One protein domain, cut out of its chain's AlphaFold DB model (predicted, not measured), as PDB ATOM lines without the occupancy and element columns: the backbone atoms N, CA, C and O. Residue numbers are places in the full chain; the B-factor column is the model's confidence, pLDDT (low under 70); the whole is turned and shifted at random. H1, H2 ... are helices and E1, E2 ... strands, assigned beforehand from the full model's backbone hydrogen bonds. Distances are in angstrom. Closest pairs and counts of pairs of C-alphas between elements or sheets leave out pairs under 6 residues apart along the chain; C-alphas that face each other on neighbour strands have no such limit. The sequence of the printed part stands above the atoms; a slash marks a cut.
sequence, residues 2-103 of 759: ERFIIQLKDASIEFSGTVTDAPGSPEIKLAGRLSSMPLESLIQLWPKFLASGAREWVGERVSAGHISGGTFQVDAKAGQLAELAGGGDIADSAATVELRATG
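Overview. This is residues 2 to 103 of the 759 residues of the protein "DUF3971 domain-containing protein" of Hyphomicrobiales bacterium (UniProt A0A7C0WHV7). A twisted, curved wall of five strands, four of them long, E2 to E5, and a shorter one, E1, at one edge, has the short helix H1 packed on one face near one end, with no named helix on its other face. H2 packs on H1 farther out from the wall, H3 sits beyond the opposite end of the strands, and residues 49 to 54, of which 52 to 54 belong to H2, stick out. The 102 printed residues include three named helices and five named strands, in the order E1 E2 E3 H1 H2 E4 H3 E5, and the class is mixed. The sheet order is E1, E2, E3, E4, E5, antiparallel throughout. The whole is only just compact, close to loose, with a radius of gyration of the C-alphas of 14.9 A and spans of 42 by 31 by 21 A.

Arrangement. Edge strand E1, residues 4 to 8, forms a hairpin with E2, residues 11 to 20, with N 6 and O 13 2.9 A apart. E2 bends by 54 degrees at residue 17 and forms a hairpin with E3, residues 27 to 34, where N 16 and O 31 are 2.9 A apart. E1, E2 and E3 make a meander, each strand the antiparallel neighbour of the one before. H1, residues 39 to 45, is on the sheet. H2, residues 52 to 61, is not on it; H1 and H2 form a helical hairpin and only just touch, with 3 pairs of C-alphas within 8 A, the closest being those of Ile 43 and Gly 59 at 6.7 A. They run opposite ways at a shallow tilt of 30 degrees. E4, residues 62 to 76, bends by 99 degrees at residue 65; its closest C-alpha to H1 is that of Gly 65, 5.2 A from Leu 39. E4 is antiparallel to E3, with N 30 and O 74 2.8 A apart. H3, residues 80 to 85, is only just not on the sheet, with 4 pairs of C-alphas within 10 A, and is apart from H1 and H2. Edge strand E5, residues 95 to 103, is antiparallel to E4, with N 98 and O 71 2.9 A apart. In H1, H2 and H3 every O i to N i+4 pair is within hydrogen-bond range.

Along the chain. E1 begins at C-alpha 4, (109.351, -26.218, 33.165). From first to last C-alpha, E2 measures 28.3 A, E3 22.8 A, H2 14.0 A, E4 30.4 A and E5 26.3 A. H2 begins at C-alpha 52, (90.371, -20.746, 43.475), and E5 ends at C-alpha 103, (88.391, -43.874, 42.749).

Size, cuts and confidence. The two C-alphas farthest apart, those of Pro 23 and Gly 103, are 44.4 A apart. The printed part has no cut and no long link. Its mean pLDDT is 92.2, and no printed residue is under 70.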
ATOM      1  N   GLU A   2     111.440 -23.309  27.323       87.56
ATOM      2  CA  GLU A   2     111.510 -24.581  26.578       87.56
ATOM      3  C   GLU A   2     110.978 -25.774  27.380       87.56
ATOM      4  O   GLU A   2     110.342 -26.656  26.811       87.56
ATOM      5  N   ARG A   3     111.197 -25.785  28.702       92.69
ATOM      6  CA  ARG A   3     110.694 -26.816  29.616       92.69
ATOM      7  C   ARG A   3     110.663 -26.300  31.057       92.69
ATOM      8  O   ARG A   3     111.672 -25.800  31.546       92.69
ATOM      9  N   PHE A   4     109.528 -26.439  31.730       92.31
ATOM     10  CA  PHE A   4     109.351 -26.218  33.165       92.31
ATOM     11  C   PHE A   4     108.784 -27.482  33.795       92.31
ATOM     12  O   PHE A   4     107.895 -28.107  33.220       92.31
ATOM     13  N   ILE A   5     109.277 -27.850  34.976       92.12
ATOM     14  CA  ILE A   5     108.786 -29.009  35.721       92.12
ATOM     15  C   ILE A   5     108.554 -28.579  37.164       92.12
ATOM     16  O   ILE A   5     109.473 -28.098  37.824       92.12
ATOM     17  N   ILE A   6     107.335 -28.787  37.651       90.62
ATOM     18  CA  ILE A   6     107.014 -28.746  39.077       90.62
ATOM     19  C   ILE A   6     106.947 -30.192  39.546       90.62
ATOM     20  O   ILE A   6     106.222 -30.982  38.946       90.62
ATOM     21  N   GLN A   7     107.696 -30.548  40.588       91.00
ATOM     22  CA  GLN A   7     107.752 -31.918  41.091       91.00
ATOM     23  C   GLN A   7     107.529 -31.960  42.603       91.00
ATOM     24  O   GLN A   7     108.101 -31.166  43.348       91.00
ATOM     25  N   LEU A   8     106.723 -32.923  43.047       90.19
ATOM     26  CA  LEU A   8     106.475 -33.244  44.447       90.19
ATOM     27  C   LEU A   8     106.519 -34.765  44.615       90.19
ATOM     28  O   LEU A   8     105.566 -35.437  44.242       90.19
ATOM     29  N   LYS A   9     107.611 -35.305  45.178       84.94
ATOM     30  CA  LYS A   9     107.865 -36.758  45.293       84.94
ATOM     31  C   LYS A   9     107.538 -37.508  43.984       84.94
ATOM     32  O   LYS A   9     108.325 -37.430  43.040       84.94
ATOM     33  N   ASP A  10     106.370 -38.149  43.931       80.81
ATOM     34  CA  ASP A  10     105.893 -39.021  42.851       80.81
ATOM     35  C   ASP A  10     104.945 -38.308  41.862       80.81
ATOM     36  O   ASP A  10     104.388 -38.931  40.962       80.81
ATOM     37  N   ALA A  11     104.756 -36.995  42.015       92.62
ATOM     38  CA  ALA A  11     103.906 -36.155  41.183       92.62
ATOM     39  C   ALA A  11     104.740 -35.147  40.384       92.62
ATOM     40  O   ALA A  11     105.629 -34.494  40.938       92.62
ATOM     41  N   SER A  12     104.432 -34.962  39.100       93.06
ATOM     42  CA  SER A  12     105.007 -33.891  38.293       93.06
ATOM     43  C   SER A  12     103.996 -33.232  37.356       93.06
ATOM     44  O   SER A  12     103.092 -33.869  36.813       93.06
ATOM     45  N   ILE A  13     104.171 -31.924  37.166       94.25
ATOM     46  CA  ILE A  13     103.521 -31.135  36.121       94.25
ATOM     47  C   ILE A  13     104.634 -30.584  35.237       94.25
ATOM     48  O   ILE A  13     105.456 -29.786  35.690       94.25
ATOM     49  N   GLU A  14     104.670 -31.019  33.982       95.19
ATOM     50  CA  GLU A  14     105.634 -30.557  32.986       95.19
ATOM     51  C   GLU A  14     104.929 -29.689  31.949       95.19
ATOM     52  O   GLU A  14     103.917 -30.104  31.387       95.19
ATOM     53  N   PHE A  15     105.470 -28.507  31.657       95.06
ATOM     54  CA  PHE A  15     104.931 -27.633  30.619       95.06
ATOM     55  C   PHE A  15     106.005 -26.829  29.894       95.06
ATOM     56  O   PHE A  15     107.110 -26.619  30.391       95.06
ATOM     57  N   SER A  16     105.673 -26.362  28.699       96.56
ATOM     58  CA  SER A  16     106.511 -25.489  27.883       96.56
ATOM     59  C   SER A  16     105.658 -24.427  27.204       96.56
ATOM     60  O   SER A  16     104.434 -24.555  27.115       96.56
ATOM     61  N   GLY A  17     106.304 -23.350  26.756       95.19
ATOM     62  CA  GLY A  17     105.619 -22.295  26.023       95.19
ATOM     63  C   GLY A  17     106.154 -20.887  26.252       95.19
ATOM     64  O   GLY A  17     107.283 -20.686  26.714       95.19
ATOM     65  N   THR A  18     105.347 -19.894  25.898       94.94
ATOM     66  CA  THR A  18     105.682 -18.468  25.936       94.94
ATOM     67  C   THR A  18     104.583 -17.665  26.615       94.94
ATOM     68  O   THR A  18     103.397 -17.914  26.414       94.94
ATOM     69  N   VAL A  19     105.001 -16.674  27.399       92.44
ATOM     70  CA  VAL A  19     104.149 -15.594  27.897       92.44
ATOM     71  C   VAL A  19     104.823 -14.304  27.457       92.44
ATOM     72  O   VAL A  19     105.972 -14.060  27.829       92.44
ATOM     73  N   THR A  20     104.152 -13.526  26.618       94.69
ATOM     74  CA  THR A  20     104.702 -12.303  26.027       94.69
ATOM     75  C   THR A  20     103.834 -11.131  26.444       94.69
ATOM     76  O   THR A  20     102.637 -11.122  26.175       94.69
ATOM     77  N   ASP A  21     104.440 -10.163  27.130       93.56
ATOM     78  CA  ASP A  21     103.742  -8.953  27.552       93.56
ATOM     79  C   ASP A  21     103.175  -8.200  26.338       93.56
ATOM     80  O   ASP A  21     103.823  -8.108  25.291       93.56
ATOM     81  N   ALA A  22     101.945  -7.711  26.466       93.19
ATOM     82  CA  ALA A  22     101.212  -7.064  25.387       93.19
ATOM     83  C   ALA A  22     100.102  -6.151  25.946       93.19
ATOM     84  O   ALA A  22      99.634  -6.374  27.066       93.19
ATOM     85  N   PRO A  23      99.644  -5.133  25.186       90.31
ATOM     86  CA  PRO A  23      98.568  -4.247  25.628       90.31
ATOM     87  C   PRO A  23      97.286  -5.002  26.018       90.31
ATOM     88  O   PRO A  23      96.863  -5.930  25.331       90.31
ATOM     89  N   GLY A  24      96.649  -4.574  27.112       89.94
ATOM     90  CA  GLY A  24      95.439  -5.195  27.666       89.94
ATOM     91  C   GLY A  24      95.746  -6.419  28.530       89.94
ATOM     92  O   GLY A  24      95.498  -6.395  29.733       89.94
ATOM     93  N   SER A  25      96.317  -7.466  27.933       92.00
ATOM     94  CA  SER A  25      96.799  -8.661  28.638       92.00
ATOM     95  C   SER A  25      97.888  -9.388  27.834       92.00
ATOM     96  O   SER A  25      97.862  -9.305  26.601       92.00
ATOM     97  N   PRO A  26      98.782 -10.165  28.477       93.56
ATOM     98  CA  PRO A  26      99.817 -10.935  27.781       93.56
ATOM     99  C   PRO A  26      99.262 -11.931  26.750       93.56
ATOM    100  O   PRO A  26      98.185 -12.494  26.951       93.56
ATOM    101  N   GLU A  27     100.026 -12.199  25.686       94.31
ATOM    102  CA  GLU A  27      99.843 -13.399  24.855       94.31
ATOM    103  C   GLU A  27     100.378 -14.617  25.627       94.31
ATOM    104  O   GLU A  27     101.505 -14.591  26.129       94.31
ATOM    105  N   ILE A  28      99.588 -15.689  25.719       93.75
ATOM    106  CA  ILE A  28      99.942 -16.930  26.417       93.75
ATOM    107  C   ILE A  28      99.825 -18.100  25.449       93.75
ATOM    108  O   ILE A  28      98.740 -18.388  24.960       93.75
ATOM    109  N   LYS A  29     100.925 -18.824  25.242       95.31
ATOM    110  CA  LYS A  29     100.952 -20.119  24.549       95.31
ATOM    111  C   LYS A  29     101.646 -21.119  25.444       95.31
ATOM    112  O   LYS A  29     102.869 -21.133  25.489       95.31
ATOM    113  N   LEU A  30     100.886 -21.914  26.183       95.19
ATOM    114  CA  LEU A  30     101.394 -22.915  27.118       95.19
ATOM    115  C   LEU A  30     100.796 -24.276  26.787       95.19
ATOM    116  O   LEU A  30      99.608 -24.376  26.506       95.19
ATOM    117  N   ALA A  31     101.601 -25.328  26.866       96.50
ATOM    118  CA  ALA A  31     101.126 -26.702  26.794       96.50
ATOM    119  C   ALA A  31     101.842 -27.541  27.847       96.50
ATOM    120  O   ALA A  31     103.049 -27.398  28.052       96.50
ATOM    121  N   GLY A  32     101.108 -28.427  28.508       95.81
ATOM    122  CA  GLY A  32     101.650 -29.234  29.582       95.81
ATOM    123  C   GLY A  32     100.914 -30.538  29.813       95.81
ATOM    124  O   GLY A  32      99.866 -30.824  29.233       95.81
ATOM    125  N   ARG A  33     101.525 -31.359  30.658       96.81
ATOM    126  CA  ARG A  33     101.088 -32.703  31.006       96.81
ATOM    127  C   ARG A  33     101.323 -32.969  32.488       96.81
ATOM    128  O   ARG A  33     102.308 -32.509  33.064       96.81
ATOM    129  N   LEU A  34     100.394 -33.703  33.084       96.00
ATOM    130  CA  LEU A  34     100.403 -34.103  34.484       96.00
ATOM    131  C   LEU A  34     100.702 -35.601  34.565       96.00
ATOM    132  O   LEU A  34     100.116 -36.386  33.811       96.00
ATOM    133  N   SER A  35     101.600 -35.995  35.467       95.44
ATOM    134  CA  SER A  35     101.854 -37.405  35.764       95.44
ATOM    135  C   SER A  35     100.700 -38.030  36.556       95.44
ATOM    136  O   SER A  35      99.829 -37.340  37.081       95.44
ATOM    137  N   SER A  36     100.729 -39.356  36.682       96.00
ATOM    138  CA  SER A  36      99.910 -40.061  37.666       96.00
ATOM    139  C   SER A  36     100.274 -39.589  39.082       96.00
ATOM    140  O   SER A  36     101.463 -39.519  39.395       96.00
ATOM    141  N   MET A  37      99.288 -39.263  39.921       96.00
ATOM    142  CA  MET A  37      99.494 -38.782  41.295       96.00
ATOM    143  C   MET A  37      98.221 -38.898  42.153       96.00
ATOM    144  O   MET A  37      97.122 -38.825  41.608       96.00
ATOM    145  N   PRO A  38      98.325 -38.983  43.490       95.44
ATOM    146  CA  PRO A  38      97.167 -38.813  44.371       95.44
ATOM    147  C   PRO A  38      96.511 -37.435  44.186       95.44
ATOM    148  O   PRO A  38      97.213 -36.441  43.969       95.44
ATOM    149  N   LEU A  39      95.184 -37.340  44.332       94.44
ATOM    150  CA  LEU A  39      94.446 -36.072  44.202       94.44
ATOM    151  C   LEU A  39      94.976 -34.984  45.151       94.44
ATOM    152  O   LEU A  39      95.103 -33.822  44.769       94.44
ATOM    153  N   GLU A  40      95.364 -35.368  46.363       93.12
ATOM    154  CA  GLU A  40      95.941 -34.465  47.361       93.12
ATOM    155  C   GLU A  40      97.233 -33.788  46.858       93.12
ATOM    156  O   GLU A  40      97.469 -32.604  47.107       93.12
ATOM    157  N   SER A  41      98.041 -34.508  46.069       94.19
ATOM    158  CA  SER A  41      99.239 -33.947  45.429       94.19
ATOM    159  C   SER A  41      98.871 -32.950  44.333       94.19
ATOM    160  O   SER A  41      99.488 -31.887  44.250       94.19
ATOM    161  N   LEU A  42      97.834 -33.234  43.533       93.31
ATOM    162  CA  LEU A  42      97.320 -32.279  42.548       93.31
ATOM    163  C   LEU A  42      96.854 -30.988  43.231       93.31
ATOM    164  O   LEU A  42      97.204 -29.905  42.770       93.31
ATOM    165  N   ILE A  43      96.126 -31.080  44.348       92.50
ATOM    166  CA  ILE A  43      95.676 -29.903  45.105       92.50
ATOM    167  C   ILE A  43      96.882 -29.083  45.584       92.50
ATOM    168  O   ILE A  43      96.883 -27.861  45.453       92.50
ATOM    169  N   GLN A  44      97.951 -29.707  46.085       91.75
ATOM    170  CA  GLN A  44      99.160 -28.975  46.492       91.75
ATOM    171  C   GLN A  44      99.854 -28.267  45.318       91.75
ATOM    172  O   GLN A  44     100.341 -27.149  45.487       91.75
ATOM    173  N   LEU A  45      99.867 -28.894  44.138       91.62
ATOM    174  CA  LEU A  45     100.511 -28.369  42.930       91.62
ATOM    175  C   LEU A  45      99.651 -27.368  42.144       91.62
ATOM    176  O   LEU A  45     100.187 -26.575  41.369       91.62
ATOM    177  N   TRP A  46      98.330 -27.382  42.329       90.19
ATOM    178  CA  TRP A  46      97.410 -26.465  41.662       90.19
ATOM    179  C   TRP A  46      97.755 -25.012  42.081       90.19
ATOM    180  O   TRP A  46      97.945 -24.735  43.265       90.19
ATOM    181  N   PRO A  47      97.903 -24.045  41.163       87.56
ATOM    182  CA  PRO A  47      98.152 -22.653  41.541       87.56
ATOM    183  C   PRO A  47      96.950 -22.007  42.247       87.56
ATOM    184  O   PRO A  47      95.829 -22.085  41.758       87.56
ATOM    185  N   LYS A  48      97.169 -21.301  43.364       87.62
ATOM    186  CA  LYS A  48      96.078 -20.683  44.154       87.62
ATOM    187  C   LYS A  48      95.253 -19.632  43.396       87.62
ATOM    188  O   LYS A  48      94.110 -19.397  43.760       87.62
ATOM    189  N   PHE A  49      95.834 -18.990  42.384       81.69
ATOM    190  CA  PHE A  49      95.168 -17.955  41.586       81.69
ATOM    191  C   PHE A  49      94.315 -18.521  40.440       81.69
ATOM    192  O   PHE A  49      93.576 -17.772  39.809       81.69
ATOM    193  N   LEU A  50      94.437 -19.815  40.132       83.94
ATOM    194  CA  LEU A  50      93.736 -20.443  39.018       83.94
ATOM    195  C   LEU A  50      92.506 -21.174  39.555       83.94
ATOM    196  O   LEU A  50      92.667 -22.181  40.235       83.94
ATOM    197  N   ALA A  51      91.301 -20.688  39.245       85.06
ATOM    198  CA  ALA A  51      90.034 -21.299  39.670       85.06
ATOM    199  C   ALA A  51      89.997 -21.619  41.183       85.06
ATOM    200  O   ALA A  51      89.783 -22.760  41.595       85.06
ATOM    201  N   SER A  52      90.243 -20.602  42.018       88.31
ATOM    202  CA  SER A  52      90.371 -20.746  43.475       88.31
ATOM    203  C   SER A  52      89.154 -21.403  44.132       88.31
ATOM    204  O   SER A  52      89.345 -22.263  44.985       88.31
ATOM    205  N   GLY A  53      87.934 -21.064  43.696       87.31
ATOM    206  CA  GLY A  53      86.703 -21.671  44.215       87.31
ATOM    207  C   GLY A  53      86.606 -23.169  43.906       87.31
ATOM    208  O   GLY A  53      86.333 -23.967  44.795       87.31
ATOM    209  N   ALA A  54      86.937 -23.582  42.677       88.88
ATOM    210  CA  ALA A  54      86.969 -25.001  42.312       88.88
ATOM    211  C   ALA A  54      88.040 -25.768  43.101       88.88
ATOM    212  O   ALA A  54      87.797 -26.880  43.563       88.88
ATOM    213  N   ARG A  55      89.219 -25.166  43.290       92.38
ATOM    214  CA  ARG A  55      90.292 -25.736  44.111       92.38
ATOM    215  C   ARG A  55      89.840 -25.949  45.560       92.38
ATOM    216  O   ARG A  55      90.118 -27.005  46.123       92.38
ATOM    217  N   GLU A  56      89.206 -24.945  46.160       91.62
ATOM    218  CA  GLU A  56      88.681 -25.004  47.529       91.62
ATOM    219  C   GLU A  56      87.610 -26.090  47.646       91.62
ATOM    220  O   GLU A  56      87.763 -27.010  48.445       91.62
ATOM    221  N   TRP A  57      86.617 -26.077  46.752       91.31
ATOM    222  CA  TRP A  57      85.558 -27.081  46.727       91.31
ATOM    223  C   TRP A  57      86.106 -28.503  46.573       91.31
ATOM    224  O   TRP A  57      85.718 -29.388  47.328       91.31
ATOM    225  N   VAL A  58      87.041 -28.743  45.646       93.31
ATOM    226  CA  VAL A  58      87.648 -30.075  45.470       93.31
ATOM    227  C   VAL A  58      88.419 -30.494  46.722       93.31
ATOM    228  O   VAL A  58      88.308 -31.643  47.135       93.31
ATOM    229  N   GLY A  59      89.162 -29.575  47.345       92.88
ATOM    230  CA  GLY A  59      89.909 -29.861  48.571       92.88
ATOM    231  C   GLY A  59      89.031 -30.169  49.783       92.88
ATOM    232  O   GLY A  59      89.445 -30.937  50.644       92.88
ATOM    233  N   GLU A  60      87.825 -29.606  49.846       92.00
ATOM    234  CA  GLU A  60      86.878 -29.842  50.941       92.00
ATOM    235  C   GLU A  60      85.926 -31.013  50.686       92.00
ATOM    236  O   GLU A  60      85.503 -31.689  51.624       92.00
ATOM    237  N   ARG A  61      85.537 -31.233  49.426       92.94
ATOM    238  CA  ARG A  61      84.459 -32.159  49.051       92.94
ATOM    239  C   ARG A  61      84.948 -33.450  48.427       92.94
ATOM    240  O   ARG A  61      84.143 -34.365  48.304       92.94
ATOM    241  N   VAL A  62      86.217 -33.558  48.041       95.50
ATOM    242  CA  VAL A  62      86.765 -34.796  47.479       95.50
ATOM    243  C   VAL A  62      87.850 -35.336  48.406       95.50
ATOM    244  O   VAL A  62      88.985 -34.866  48.398       95.50
ATOM    245  N   SER A  63      87.488 -36.317  49.234       93.50
ATOM    246  CA  SER A  63      88.336 -36.825  50.323       93.50
ATOM    247  C   SER A  63      89.433 -37.776  49.853       93.50
ATOM    248  O   SER A  63      90.470 -37.898  50.502       93.50
ATOM    249  N   ALA A  64      89.215 -38.461  48.731       95.25
ATOM    250  CA  ALA A  64      90.162 -39.406  48.160       95.25
ATOM    251  C   ALA A  64      90.031 -39.464  46.635       95.25
ATOM    252  O   ALA A  64      89.021 -39.058  46.058       95.25
ATOM    253  N   GLY A  65      91.082 -39.954  45.979       95.94
ATOM    254  CA  GLY A  65      91.125 -40.092  44.531       95.94
ATOM    255  C   GLY A  65      92.541 -40.175  43.985       95.94
ATOM    256  O   GLY A  65      93.500 -39.705  44.604       95.94
ATOM    257  N   HIS A  66      92.671 -40.744  42.791       97.12
ATOM    258  CA  HIS A  66      93.948 -40.854  42.096       97.12
ATOM    259  C   HIS A  66      93.844 -40.266  40.694       97.12
ATOM    260  O   HIS A  66      92.984 -40.663  39.919       97.12
ATOM    261  N   ILE A  67      94.720 -39.326  40.355       96.94
ATOM    262  CA  ILE A  67      94.861 -38.781  39.007       96.94
ATOM    263  C   ILE A  67      95.709 -39.759  38.201       96.94
ATOM    264  O   ILE A  67      96.859 -40.017  38.546       96.94
ATOM    265  N   SER A  68      95.169 -40.301  37.114       96.69
ATOM    266  CA  SER A  68      95.902 -41.202  36.212       96.69
ATOM    267  C   SER A  68      96.832 -40.438  35.265       96.69
ATOM    268  O   SER A  68      97.794 -40.998  34.744       96.69
ATOM    269  N   GLY A  69      96.540 -39.159  35.037       95.88
ATOM    270  CA  GLY A  69      97.316 -38.243  34.208       95.88
ATOM    271  C   GLY A  69      96.423 -37.186  33.569       95.88
ATOM    272  O   GLY A  69      95.196 -37.223  33.690       95.88
ATOM    273  N   GLY A  70      97.033 -36.239  32.864       96.69
ATOM    274  CA  GLY A  70      96.272 -35.202  32.182       96.69
ATOM    275  C   GLY A  70      97.102 -34.320  31.269       96.69
ATOM    276  O   GLY A  70      98.331 -34.392  31.256       96.69
ATOM    277  N   THR A  71      96.422 -33.477  30.508       97.56
ATOM    278  CA  THR A  71      97.020 -32.499  29.602       97.56
ATOM    279  C   THR A  71      96.313 -31.166  29.739       97.56
ATOM    280  O   THR A  71      95.108 -31.124  29.970       97.56
ATOM    281  N   PHE A  72      97.048 -30.080  29.542       95.88
ATOM    282  CA  PHE A  72      96.461 -28.758  29.384       95.88
ATOM    283  C   PHE A  72      97.150 -27.998  28.258       95.88
ATOM    284  O   PHE A  72      98.346 -28.171  28.017       95.88
ATOM    285  N   GLN A  73      96.404 -27.131  27.589       96.19
ATOM    286  CA  GLN A  73      96.917 -26.181  26.618       96.19
ATOM    287  C   GLN A  73      96.165 -24.863  26.770       96.19
ATOM    288  O   GLN A  73      94.945 -24.853  26.888       96.19
ATOM    289  N   VAL A  74      96.892 -23.754  26.751       93.94
ATOM    290  CA  VAL A  74      96.349 -22.396  26.751       93.94
ATOM    291  C   VAL A  74      96.964 -21.661  25.567       93.94
ATOM    292  O   VAL A  74      98.185 -21.606  25.455       93.94
ATOM    293  N   ASP A  75      96.127 -21.127  24.689       94.75
ATOM    294  CA  ASP A  75      96.485 -20.305  23.532       94.75
ATOM    295  C   ASP A  75      95.611 -19.044  23.551       94.75
ATOM    296  O   ASP A  75      94.565 -18.965  22.901       94.75
ATOM    297  N   ALA A  76      96.005 -18.089  24.395       92.44
ATOM    298  CA  ALA A  76      95.336 -16.808  24.566       92.44
ATOM    299  C   ALA A  76      96.108 -15.716  23.818       92.44
ATOM    300  O   ALA A  76      97.300 -15.503  24.051       92.44
ATOM    301  N   LYS A  77      95.422 -14.992  22.933       92.81
ATOM    302  CA  LYS A  77      96.004 -13.863  22.196       92.81
ATOM    303  C   LYS A  77      96.226 -12.660  23.116       92.81
ATOM    304  O   LYS A  77      95.571 -12.521  24.148       92.81
ATOM    305  N   ALA A  78      97.108 -11.754  22.699       93.12
ATOM    306  CA  ALA A  78      97.266 -10.448  23.340       93.12
ATOM    307  C   ALA A  78      95.905  -9.745  23.511       93.12
ATOM    308  O   ALA A  78      95.103  -9.717  22.578       93.12
ATOM    309  N   GLY A  79      95.640  -9.211  24.704       90.56
ATOM    310  CA  GLY A  79      94.376  -8.551  25.062       90.56
ATOM    311  C   GLY A  79      93.184  -9.481  25.343       90.56
ATOM    312  O   GLY A  79      92.232  -9.050  25.992       90.56
ATOM    313  N   GLN A  80      93.230 -10.757  24.944       89.62
ATOM    314  CA  GLN A  80      92.074 -11.661  25.017       89.62
ATOM    315  C   GLN A  80      91.633 -11.981  26.454       89.62
ATOM    316  O   GLN A  80      90.445 -12.150  26.711       89.62
ATOM    317  N   LEU A  81      92.565 -12.046  27.413       87.19
ATOM    318  CA  LEU A  81      92.210 -12.279  28.820       87.19
ATOM    319  C   LEU A  81      91.509 -11.060  29.430       87.19
ATOM    320  O   LEU A  81      90.609 -11.224  30.249       87.19
ATOM    321  N   ALA A  82      91.896  -9.849  29.021       87.75
ATOM    322  CA  ALA A  82      91.219  -8.623  29.439       87.75
ATOM    323  C   ALA A  82      89.815  -8.519  28.822       87.75
ATOM    324  O   ALA A  82      88.872  -8.145  29.516       87.75
ATOM    325  N   GLU A  83      89.657  -8.908  27.551       88.38
ATOM    326  CA  GLU A  83      88.342  -9.020  26.910       88.38
ATOM    327  C   GLU A  83      87.452 -10.023  27.646       88.38
ATOM    328  O   GLU A  83      86.309  -9.702  27.961       88.38
ATOM    329  N   LEU A  84      87.984 -11.201  27.986       85.94
ATOM    330  CA  LEU A  84      87.259 -12.222  28.741       85.94
ATOM    331  C   LEU A  84      86.826 -11.711  30.125       85.94
ATOM    332  O   LEU A  84      85.674 -11.901  30.506       85.94
ATOM    333  N   ALA A  85      87.706 -11.000  30.841       82.94
ATOM    334  CA  ALA A  85      87.377 -10.362  32.120       82.94
ATOM    335  C   ALA A  85      86.286  -9.279  31.989       82.94
ATOM    336  O   ALA A  85      85.549  -9.025  32.938       82.94
ATOM    337  N   GLY A  86      86.159  -8.661  30.811       83.12
ATOM    338  CA  GLY A  86      85.083  -7.733  30.458       83.12
ATOM    339  C   GLY A  86      83.808  -8.396  29.917       83.12
ATOM    340  O   GLY A  86      82.929  -7.683  29.437       83.12
ATOM    341  N   GLY A  87      83.698  -9.731  29.955       82.81
ATOM    342  CA  GLY A  87      82.544 -10.485  29.443       82.81
ATOM    343  C   GLY A  87      82.632 -10.890  27.964       82.81
ATOM    344  O   GLY A  87      81.648 -11.359  27.390       82.81
ATOM    345  N   GLY A  88      83.797 -10.721  27.336       85.50
ATOM    346  CA  GLY A  88      84.092 -11.159  25.973       85.50
ATOM    347  C   GLY A  88      84.033 -12.680  25.791       85.50
ATOM    348  O   GLY A  88      83.881 -13.446  26.747       85.50
ATOM    349  N   ASP A  89      84.116 -13.133  24.541       86.38
ATOM    350  CA  ASP A  89      84.079 -14.558  24.193       86.38
ATOM    351  C   ASP A  89      85.487 -15.134  23.973       86.38
ATOM    352  O   ASP A  89      86.443 -14.418  23.671       86.38
ATOM    353  N   ILE A  90      85.611 -16.452  24.098       87.75
ATOM    354  CA  ILE A  90      86.854 -17.192  23.897       87.75
ATOM    355  C   ILE A  90      86.591 -18.439  23.048       87.75
ATOM    356  O   ILE A  90      85.582 -19.123  23.211       87.75
ATOM    357  N   ALA A  91      87.499 -18.740  22.116       87.69
ATOM    358  CA  ALA A  91      87.400 -19.950  21.307       87.69
ATOM    359  C   ALA A  91      87.586 -21.201  22.183       87.69
ATOM    360  O   ALA A  91      88.450 -21.214  23.058       87.69
ATOM    361  N   ASP A  92      86.853 -22.279  21.890       86.44
ATOM    362  CA  ASP A  92      86.964 -23.559  22.613       86.44
ATOM    363  C   ASP A  92      88.414 -24.096  22.655       86.44
ATOM    364  O   ASP A  92      88.811 -24.758  23.609       86.44
ATOM    365  N   SER A  93      89.232 -23.790  21.641       88.44
ATOM    366  CA  SER A  93      90.635 -24.218  21.553       88.44
ATOM    367  C   SER A  93      91.620 -23.354  22.347       88.44
ATOM    368  O   SER A  93      92.778 -23.735  22.481       88.44
ATOM    369  N   ALA A  94      91.203 -22.181  22.832       89.81
ATOM    370  CA  ALA A  94      92.097 -21.244  23.516       89.81
ATOM    371  C   ALA A  94      92.464 -21.705  24.935       89.81
ATOM    372  O   ALA A  94      93.463 -21.259  25.490       89.81
ATOM    373  N   ALA A  95      91.676 -22.602  25.524       92.19
ATOM    374  CA  ALA A  95      92.009 -23.280  26.768       92.19
ATOM    375  C   ALA A  95      91.446 -24.701  26.716       92.19
ATOM    376  O   ALA A  95      90.234 -24.877  26.694       92.19
ATOM    377  N   THR A  96      92.307 -25.711  26.687       96.38
ATOM    378  CA  THR A  96      91.896 -27.115  26.753       96.38
ATOM    379  C   THR A  96      92.531 -27.777  27.962       96.38
ATOM    380  O   THR A  96      93.716 -27.591  28.229       96.38
ATOM    381  N   VAL A  97      91.745 -28.530  28.721       96.25
ATOM    382  CA  VAL A  97      92.212 -29.337  29.851       96.25
ATOM    383  C   VAL A  97      91.552 -30.700  29.740       96.25
ATOM    384  O   VAL A  97      90.343 -30.779  29.556       96.25
ATOM    385  N   GLU A  98      92.327 -31.772  29.874       98.00
ATOM    386  CA  GLU A  98      91.813 -33.121  30.107       98.00
ATOM    387  C   GLU A  98      92.524 -33.697  31.332       98.00
ATOM    388  O   GLU A  98      93.750 -33.795  31.342       98.00
ATOM    389  N   LEU A  99      91.770 -34.088  32.359       97.50
ATOM    390  CA  LEU A  99      92.284 -34.813  33.521       97.50
ATOM    391  C   LEU A  99      91.548 -36.143  33.641       97.50
ATOM    392  O   LEU A  99      90.321 -36.186  33.566       97.50
ATOM    393  N   ARG A 100      92.296 -37.223  33.856       98.25
ATOM    394  CA  ARG A 100      91.750 -38.555  34.124       98.25
ATOM    395  C   ARG A 100      91.984 -38.897  35.580       98.25
ATOM    396  O   ARG A 100      93.096 -38.714  36.078       98.25
ATOM    397  N   ALA A 101      90.952 -39.390  36.244       97.44
ATOM    398  CA  ALA A 101      90.998 -39.773  37.640       97.44
ATOM    399  C   ALA A 101      90.284 -41.104  37.867       97.44
ATOM    400  O   ALA A 101      89.461 -41.517  37.058       97.44
ATOM    401  N   THR A 102      90.593 -41.764  38.974       97.56
ATOM    402  CA  THR A 102      89.976 -43.025  39.383       97.56
ATOM    403  C   THR A 102      89.724 -43.023  40.881       97.56
ATOM    404  O   THR A 102      90.551 -42.496  41.633       97.56
ATOM    405  N   GLY A 103      88.639 -43.659  41.323       96.19
ATOM    406  CA  GLY A 103      88.391 -43.874  42.749       96.19
ATOM    407  C   GLY A 103      88.138 -42.579  43.518       96.19
ATOM    408  O   GLY A 103      88.590 -42.459  44.653       96.19
TER     409      GLY A 103